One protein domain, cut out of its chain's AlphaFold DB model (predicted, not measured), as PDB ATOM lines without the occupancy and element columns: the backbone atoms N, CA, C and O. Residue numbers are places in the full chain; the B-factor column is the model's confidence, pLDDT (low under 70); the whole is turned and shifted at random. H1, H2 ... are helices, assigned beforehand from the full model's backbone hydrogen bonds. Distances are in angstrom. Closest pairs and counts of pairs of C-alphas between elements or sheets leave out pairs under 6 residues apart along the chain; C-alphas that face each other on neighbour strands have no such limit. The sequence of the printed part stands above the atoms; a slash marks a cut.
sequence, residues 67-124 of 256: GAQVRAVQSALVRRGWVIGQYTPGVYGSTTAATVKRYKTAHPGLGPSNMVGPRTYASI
ATOM      1  N   GLY A  67     -37.599 -22.343  -3.942       53.12
ATOM      2  CA  GLY A  67     -37.609 -23.785  -4.202       53.12
ATOM      3  C   GLY A  67     -37.849 -24.171  -5.663       53.12
ATOM      4  O   GLY A  67     -37.694 -23.370  -6.589       53.12
ATOM      5  N   ALA A  68     -38.211 -25.438  -5.878       50.97
ATOM      6  CA  ALA A  68     -38.232 -26.074  -7.198       50.97
ATOM      7  C   ALA A  68     -39.142 -25.375  -8.226       50.97
ATOM      8  O   ALA A  68     -38.793 -25.308  -9.402       50.97
ATOM      9  N   GLN A  69     -40.272 -24.801  -7.800       54.84
ATOM     10  CA  GLN A  69     -41.216 -24.127  -8.703       54.84
ATOM     11  C   GLN A  69     -40.651 -22.830  -9.289       54.84
ATOM     12  O   GLN A  69     -40.801 -22.581 -10.484       54.84
ATOM     13  N   VAL A  70     -39.938 -22.028  -8.495       71.50
ATOM     14  CA  VAL A  70     -39.281 -20.819  -9.014       71.50
ATOM     15  C   VAL A  70     -38.115 -21.171  -9.906       71.50
ATOM     16  O   VAL A  70     -37.950 -20.560 -10.958       71.50
ATOM     17  N   ARG A  71     -37.371 -22.219  -9.549       69.19
ATOM     18  CA  ARG A  71     -36.319 -22.751 -10.411       69.19
ATOM     19  C   ARG A  71     -36.894 -23.226 -11.748       69.19
ATOM     20  O   ARG A  71     -36.297 -22.947 -12.781       69.19
ATOM     21  N   ALA A  72     -38.066 -23.864 -11.756       65.56
ATOM     22  CA  ALA A  72     -38.756 -24.278 -12.977       65.56
ATOM     23  C   ALA A  72     -39.221 -23.083 -13.826       65.56
ATOM     24  O   ALA A  72     -39.011 -23.093 -15.037       65.56
ATOM     25  N   VAL A  73     -39.782 -22.040 -13.205       75.75
ATOM     26  CA  VAL A  73     -40.185 -20.794 -13.884       75.75
ATOM     27  C   VAL A  73     -38.980 -20.082 -14.491       75.75
ATOM     28  O   VAL A  73     -38.991 -19.791 -15.682       75.75
ATOM     29  N   GLN A  74     -37.926 -19.845 -13.707       84.62
ATOM     30  CA  GLN A  74     -36.700 -19.193 -14.174       84.62
ATOM     31  C   GLN A  74     -36.052 -19.991 -15.309       84.62
ATOM     32  O   GLN A  74     -35.752 -19.435 -16.360       84.62
ATOM     33  N   SER A  75     -35.931 -21.312 -15.150       77.19
ATOM     34  CA  SER A  75     -35.371 -22.174 -16.198       77.19
ATOM     35  C   SER A  75     -36.219 -22.152 -17.469       77.19
ATOM     36  O   SER A  75     -35.683 -22.155 -18.571       77.19
ATOM     37  N   ALA A  76     -37.546 -22.131 -17.345       81.62
ATOM     38  CA  ALA A  76     -38.434 -22.124 -18.497       81.62
ATOM     39  C   ALA A  76     -38.467 -20.768 -19.224       81.62
ATOM     40  O   ALA A  76     -38.553 -20.755 -20.449       81.62
ATOM     41  N   LEU A  77     -38.332 -19.652 -18.501       85.12
ATOM     42  CA  LEU A  77     -38.138 -18.325 -19.093       85.12
ATOM     43  C   LEU A  77     -36.824 -18.264 -19.885       85.12
ATOM     44  O   LEU A  77     -36.854 -17.904 -21.061       85.12
ATOM     45  N   VAL A  78     -35.708 -18.705 -19.292       80.94
ATOM     46  CA  VAL A  78     -34.397 -18.735 -19.968       80.94
ATOM     47  C   VAL A  78     -34.426 -19.628 -21.210       80.94
ATOM     48  O   VAL A  78     -34.011 -19.191 -22.278       80.94
ATOM     49  N   ARG A  79     -34.994 -20.842 -21.125       81.69
ATOM     50  CA  ARG A  79     -35.140 -21.743 -22.290       81.69
ATOM     51  C   ARG A  79     -35.952 -21.139 -23.436       81.69
ATOM     52  O   ARG A  79     -35.759 -21.516 -24.583       81.69
ATOM     53  N   ARG A  80     -36.879 -20.234 -23.126       82.25
ATOM     54  CA  ARG A  80     -37.715 -19.518 -24.100       82.25
ATOM     55  C   ARG A  80     -37.059 -18.233 -24.621       82.25
ATOM     56  O   ARG A  80     -37.725 -17.462 -25.301       82.25
ATOM     57  N   GLY A  81     -35.799 -17.975 -24.266       82.25
ATOM     58  CA  GLY A  81     -35.054 -16.790 -24.691       82.25
ATOM     59  C   GLY A  81     -35.344 -15.525 -23.879       82.25
ATOM     60  O   GLY A  81     -34.907 -14.443 -24.262       82.25
ATOM     61  N   TRP A  82     -36.061 -15.619 -22.754       86.50
ATOM     62  CA  TRP A  82     -36.290 -14.464 -21.884       86.50
ATOM     63  C   TRP A  82     -35.092 -14.240 -20.961       86.50
ATOM     64  O   TRP A  82     -34.775 -15.073 -20.112       86.50
ATOM     65  N   VAL A  83     -34.456 -13.077 -21.095       87.56
ATOM     66  CA  VAL A  83     -33.330 -12.663 -20.248       87.56
ATOM     67  C   VAL A  83     -33.851 -12.156 -18.902       87.56
ATOM     68  O   VAL A  83     -34.564 -11.152 -18.855       87.56
ATOM     69  N   ILE A  84     -33.481 -12.844 -17.816       74.62
ATOM     70  CA  ILE A  84     -33.909 -12.512 -16.444       74.62
ATOM     71  C   ILE A  84     -32.997 -11.454 -15.788       74.62
ATOM     72  O   ILE A  84     -33.413 -10.786 -14.847       74.62
ATOM     73  N   GLY A  85     -31.780 -11.243 -16.301       78.50
ATOM     74  CA  GLY A  85     -30.744 -10.433 -15.645       78.50
ATOM     75  C   GLY A  85     -29.992 -11.240 -14.581       78.50
ATOM     76  O   GLY A  85     -29.932 -12.461 -14.675       78.50
ATOM     77  N   GLN A  86     -29.419 -10.584 -13.568       76.25
ATOM     78  CA  GLN A  86     -28.818 -11.273 -12.416       76.25
ATOM     79  C   GLN A  86     -29.930 -11.855 -11.523       76.25
ATOM     80  O   GLN A  86     -30.829 -11.128 -11.091       76.25
ATOM     81  N   TYR A  87     -29.908 -13.165 -11.266       77.19
ATOM     82  CA  TYR A  87     -30.900 -13.835 -10.418       77.19
ATOM     83  C   TYR A  87     -30.315 -15.052  -9.693       77.19
ATOM     84  O   TYR A  87     -29.408 -15.712 -10.192       77.19
ATOM     85  N   THR A  88     -30.899 -15.394  -8.541       70.44
ATOM     86  CA  THR A  88     -30.568 -16.617  -7.797       70.44
ATOM     87  C   THR A  88     -31.562 -17.735  -8.146       70.44
ATOM     88  O   THR A  88     -32.774 -17.550  -7.966       70.44
ATOM     89  N   PRO A  89     -31.103 -18.908  -8.630       71.50
ATOM     90  CA  PRO A  89     -31.983 -20.014  -8.991       71.50
ATOM     91  C   PRO A  89     -32.842 -20.516  -7.829       71.50
ATOM     92  O   PRO A  89     -32.344 -21.001  -6.813       71.50
ATOM     93  N   GLY A  90     -34.154 -20.506  -8.028       55.03
ATOM     94  CA  GLY A  90     -35.119 -20.888  -7.008       55.03
ATOM     95  C   GLY A  90     -35.457 -19.771  -6.026       55.03
ATOM     96  O   GLY A  90     -36.133 -20.071  -5.053       55.03
ATOM     97  N   VAL A  91     -35.042 -18.523  -6.263       66.19
ATOM     98  CA  VAL A  91     -35.441 -17.347  -5.471       66.19
ATOM     99  C   VAL A  91     -36.178 -16.360  -6.367       66.19
ATOM    100  O   VAL A  91     -35.644 -15.921  -7.385       66.19
ATOM    101  N   TYR A  92     -37.409 -15.999  -6.002       62.56
ATOM    102  CA  TYR A  92     -38.226 -15.076  -6.789       62.56
ATOM    103  C   TYR A  92     -37.874 -13.618  -6.467       62.56
ATOM    104  O   TYR A  92     -38.579 -12.940  -5.727       62.56
ATOM    105  N   GLY A  93     -36.739 -13.156  -6.993       61.03
ATOM    106  CA  GLY A  93     -36.259 -11.783  -6.807       61.03
ATOM    107  C   GLY A  93     -36.931 -10.759  -7.731       61.03
ATOM    108  O   GLY A  93     -37.685 -11.106  -8.644       61.03
ATOM    109  N   SER A  94     -36.597  -9.481  -7.535       57.12
ATOM    110  CA  SER A  94     -37.110  -8.345  -8.320       57.12
ATOM    111  C   SER A  94     -36.880  -8.498  -9.831       57.12
ATOM    112  O   SER A  94     -37.772  -8.213 -10.629       57.12
ATOM    113  N   THR A  95     -35.727  -9.032 -10.233       70.88
ATOM    114  CA  THR A  95     -35.360  -9.291 -11.635       70.88
ATOM    115  C   THR A  95     -36.214 -10.397 -12.272       70.88
ATOM    116  O   THR A  95     -36.705 -10.265 -13.399       70.88
ATOM    117  N   THR A  96     -36.511 -11.455 -11.511       78.12
ATOM    118  CA  THR A  96     -37.437 -12.525 -11.924       78.12
ATOM    119  C   THR A  96     -38.867 -11.996 -12.047       78.12
ATOM    120  O   THR A  96     -39.536 -12.247 -13.049       78.12
ATOM    121  N   ALA A  97     -39.311 -11.193 -11.079       69.44
ATOM    122  CA  ALA A  97     -40.629 -10.569 -11.073       69.44
ATOM    123  C   ALA A  97     -40.843  -9.623 -12.273       69.44
ATOM    124  O   ALA A  97     -41.879  -9.688 -12.943       69.44
ATOM    125  N   ALA A  98     -39.848  -8.787 -12.591       69.19
ATOM    126  CA  ALA A  98     -39.872  -7.898 -13.753       69.19
ATOM    127  C   ALA A  98     -39.957  -8.683 -15.070       69.19
ATOM    128  O   ALA A  98     -40.722  -8.333 -15.970       69.19
ATOM    129  N   THR A  99     -39.227  -9.792 -15.165       80.69
ATOM    130  CA  THR A  99     -39.226 -10.637 -16.364       80.69
ATOM    131  C   THR A  99     -40.550 -11.369 -16.551       80.69
ATOM    132  O   THR A  99     -41.076 -11.398 -17.661       80.69
ATOM    133  N   VAL A 100     -41.160 -11.876 -15.475       79.12
ATOM    134  CA  VAL A 100     -42.514 -12.454 -15.519       79.12
ATOM    135  C   VAL A 100     -43.542 -11.418 -15.967       79.12
ATOM    136  O   VAL A 100     -44.408 -11.727 -16.786       79.12
ATOM    137  N   LYS A 101     -43.439 -10.176 -15.487       76.75
ATOM    138  CA  LYS A 101     -44.311  -9.085 -15.933       76.75
ATOM    139  C   LYS A 101     -44.169  -8.828 -17.438       76.75
ATOM    140  O   LYS A 101     -45.181  -8.744 -18.135       76.75
ATOM    141  N   ARG A 102     -42.937  -8.770 -17.957       81.69
ATOM    142  CA  ARG A 102     -42.670  -8.627 -19.402       81.69
ATOM    143  C   ARG A 102     -43.220  -9.809 -20.202       81.69
ATOM    144  O   ARG A 102     -43.934  -9.590 -21.176       81.69
ATOM    145  N   TYR A 103     -42.983 -11.038 -19.739       86.31
ATOM    146  CA  TYR A 103     -43.533 -12.253 -20.343       86.31
ATOM    147  C   TYR A 103     -45.054 -12.165 -20.470       86.31
ATOM    148  O   TYR A 103     -45.597 -12.344 -21.554       86.31
ATOM    149  N   LYS A 104     -45.761 -11.836 -19.385       82.56
ATOM    150  CA  LYS A 104     -47.228 -11.775 -19.397       82.56
ATOM    151  C   LYS A 104     -47.775 -10.589 -20.190       82.56
ATOM    152  O   LYS A 104     -48.886 -10.679 -20.692       82.56
ATOM    153  N   THR A 105     -47.003  -9.513 -20.336       79.75
ATOM    154  CA  THR A 105     -47.357  -8.393 -21.226       79.75
ATOM    155  C   THR A 105     -47.304  -8.825 -22.693       79.75
ATOM    156  O   THR A 105     -48.176  -8.459 -23.470       79.75
ATOM    157  N   ALA A 106     -46.336  -9.669 -23.060       80.69
ATOM    158  CA  ALA A 106     -46.214 -10.227 -24.407       80.69
ATOM    159  C   ALA A 106     -47.182 -11.391 -24.703       80.69
ATOM    160  O   ALA A 106     -47.254 -11.845 -25.840       80.69
ATOM    161  N   HIS A 107     -47.913 -11.892 -23.702       79.06
ATOM    162  CA  HIS A 107     -48.847 -13.011 -23.845       79.06
ATOM    163  C   HIS A 107     -50.272 -12.564 -23.478       79.06
ATOM    164  O   HIS A 107     -50.625 -12.548 -22.289       79.06
ATOM    165  N   PRO A 108     -51.107 -12.230 -24.481       73.69
ATOM    166  CA  PRO A 108     -52.501 -11.855 -24.269       73.69
ATOM    167  C   PRO A 108     -53.232 -12.897 -23.410       73.69
ATOM    168  O   PRO A 108     -53.103 -14.102 -23.626       73.69
ATOM    169  N   GLY A 109     -53.979 -12.441 -22.400       63.31
ATOM    170  CA  GLY A 109     -54.752 -13.312 -21.501       63.31
ATOM    171  C   GLY A 109     -54.057 -13.738 -20.198       63.31
ATOM    172  O   GLY A 109     -54.680 -14.424 -19.390       63.31
ATOM    173  N   LEU A 110     -52.806 -13.324 -19.940       63.72
ATOM    174  CA  LEU A 110     -52.128 -13.580 -18.653       63.72
ATOM    175  C   LEU A 110     -52.114 -12.382 -17.686       63.72
ATOM    176  O   LEU A 110     -51.897 -12.577 -16.488       63.72
ATOM    177  N   GLY A 111     -52.364 -11.166 -18.180       65.44
ATOM    178  CA  GLY A 111     -52.406  -9.924 -17.397       65.44
ATOM    179  C   GLY A 111     -51.016  -9.385 -16.999       65.44
ATOM    180  O   GLY A 111     -50.128 -10.160 -16.652       65.44
ATOM    181  N   PRO A 112     -50.776  -8.063 -16.985       62.84
ATOM    182  CA  PRO A 112     -49.429  -7.472 -16.935       62.84
ATOM    183  C   PRO A 112     -48.818  -7.391 -15.525       62.84
ATOM    184  O   PRO A 112     -48.163  -6.411 -15.174       62.84
ATOM    185  N   SER A 113     -49.026  -8.399 -14.681       58.22
ATOM    186  CA  SER A 113     -48.575  -8.347 -13.288       58.22
ATOM    187  C   SER A 113     -47.529  -9.396 -12.924       58.22
ATOM    188  O   SER A 113     -47.417 -10.432 -13.564       58.22
ATOM    189  N   ASN A 114     -46.750  -9.132 -11.883       51.94
ATOM    190  CA  ASN A 114     -45.526  -9.825 -11.516       51.94
ATOM    191  C   ASN A 114     -45.707 -11.128 -10.713       51.94
ATOM    192  O   ASN A 114     -44.700 -11.659 -10.255       51.94
ATOM    193  N   MET A 115     -46.921 -11.673 -10.543       59.00
ATOM    194  CA  MET A 115     -47.108 -13.009  -9.938       59.00
ATOM    195  C   MET A 115     -47.402 -14.096 -10.975       59.00
ATOM    196  O   MET A 115     -48.014 -13.882 -12.032       59.00
ATOM    197  N   VAL A 116     -46.968 -15.301 -10.618       57.69
ATOM    198  CA  VAL A 116     -47.079 -16.517 -11.416       57.69
ATOM    199  C   VAL A 116     -48.216 -17.375 -10.860       57.69
ATOM    200  O   VAL A 116     -48.008 -18.246 -10.024       57.69
ATOM    201  N   GLY A 117     -49.444 -17.117 -11.316       53.84
ATOM    202  CA  GLY A 117     -50.580 -18.012 -11.066       53.84
ATOM    203  C   GLY A 117     -50.528 -19.276 -11.940       53.84
ATOM    204  O   GLY A 117     -49.719 -19.332 -12.862       53.84
ATOM    205  N   PRO A 118     -51.409 -20.271 -11.743       52.34
ATOM    206  CA  PRO A 118     -51.378 -21.537 -12.485       52.34
ATOM    207  C   PRO A 118     -51.428 -21.388 -14.011       52.34
ATOM    208  O   PRO A 118     -50.715 -22.096 -14.713       52.34
ATOM    209  N   ARG A 119     -52.206 -20.432 -14.541       52.84
ATOM    210  CA  ARG A 119     -52.246 -20.137 -15.989       52.84
ATOM    211  C   ARG A 119     -50.910 -19.596 -16.501       52.84
ATOM    212  O   ARG A 119     -50.428 -20.030 -17.544       52.84
ATOM    213  N   THR A 120     -50.292 -18.697 -15.739       69.44
ATOM    214  CA  THR A 120     -48.958 -18.158 -16.024       69.44
ATOM    215  C   THR A 120     -47.891 -19.236 -15.895       69.44
ATOM    216  O   THR A 120     -47.061 -19.370 -16.782       69.44
ATOM    217  N   TYR A 121     -47.930 -20.035 -14.826       62.66
ATOM    218  CA  TYR A 121     -47.010 -21.141 -14.588       62.66
ATOM    219  C   TYR A 121     -47.086 -22.154 -15.728       62.66
ATOM    220  O   TYR A 121     -46.061 -22.490 -16.311       62.66
ATOM    221  N   ALA A 122     -48.297 -22.578 -16.101       67.50
ATOM    222  CA  ALA A 122     -48.525 -23.472 -17.225       67.50
ATOM    223  C   ALA A 122     -48.048 -22.848 -18.538       67.50
ATOM    224  O   ALA A 122     -47.401 -23.535 -19.308       67.50
ATOM    225  N   SER A 123     -48.303 -21.558 -18.785       76.06
ATOM    226  CA  SER A 123     -47.816 -20.872 -19.989       76.06
ATOM    227  C   SER A 123     -46.286 -20.842 -20.061       76.06
ATOM    228  O   SER A 123     -45.715 -21.247 -21.071       76.06
ATOM    229  N   ILE A 124     -45.625 -20.430 -18.975       77.81
ATOM    230  CA  ILE A 124     -44.165 -20.310 -18.896       77.81
ATOM    231  C   ILE A 124     -43.498 -21.688 -19.002       77.81
ATOM    232  O   ILE A 124     -42.522 -21.842 -19.731       77.81
TER     233      ILE A 124
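This is residues 67 to 124 of the 256 residues of the protein "Unannotated protein" of freshwater metagenome (UniProt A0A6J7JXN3). Three helices form a small rounded triangle: H1 and H3 meet, and H2 crosses one side of both, with long loops joining its ends to them. The printed part has 58 residues, with helices H1, H2 and H3 in chain order and no named strand, all helix. It is compact, radius of gyration of the C-alphas 10.1 A, spans 28 by 20 by 19 A.

H1, residues 68 to 79, is close to but not clearly touching H2, residues 94 to 105, the closest C-alphas being Gln 74 and Thr 96, 7.1 A, at a steep tilt of 61 degrees, the same way. With residues 73 to 77 alone, H1 touches H3, residues 118 to 124; the closest C-alphas, Ala 76 and Ile 124, are 6.0 A apart. Their tilt, 36 degrees, the same way, is only just steep. H2 and H3 are close but not clearly touching, the closest C-alphas being Lys 104 and Thr 120, 7.4 A, about perpendicular at 89 degrees. Every O i to N i+4 pair is within hydrogen-bond range in H1, H2 and H3.

H1 spans 16.0 A from C-alpha 68 at (-38.232, -26.074, -7.198). H2 spans 16.5 A, and H3 9.7 A to C-alpha 124 at (-44.165, -20.310, -18.896).

The farthest C-alphas, Thr 88 and Gly 109, are 28.0 A apart. The printed part has no cut. Both links, residues 80 to 93 and 106 to 117, are long. Mean pLDDT of the printed part is 70.8; 26 residues are under 70, among them 109 to 122.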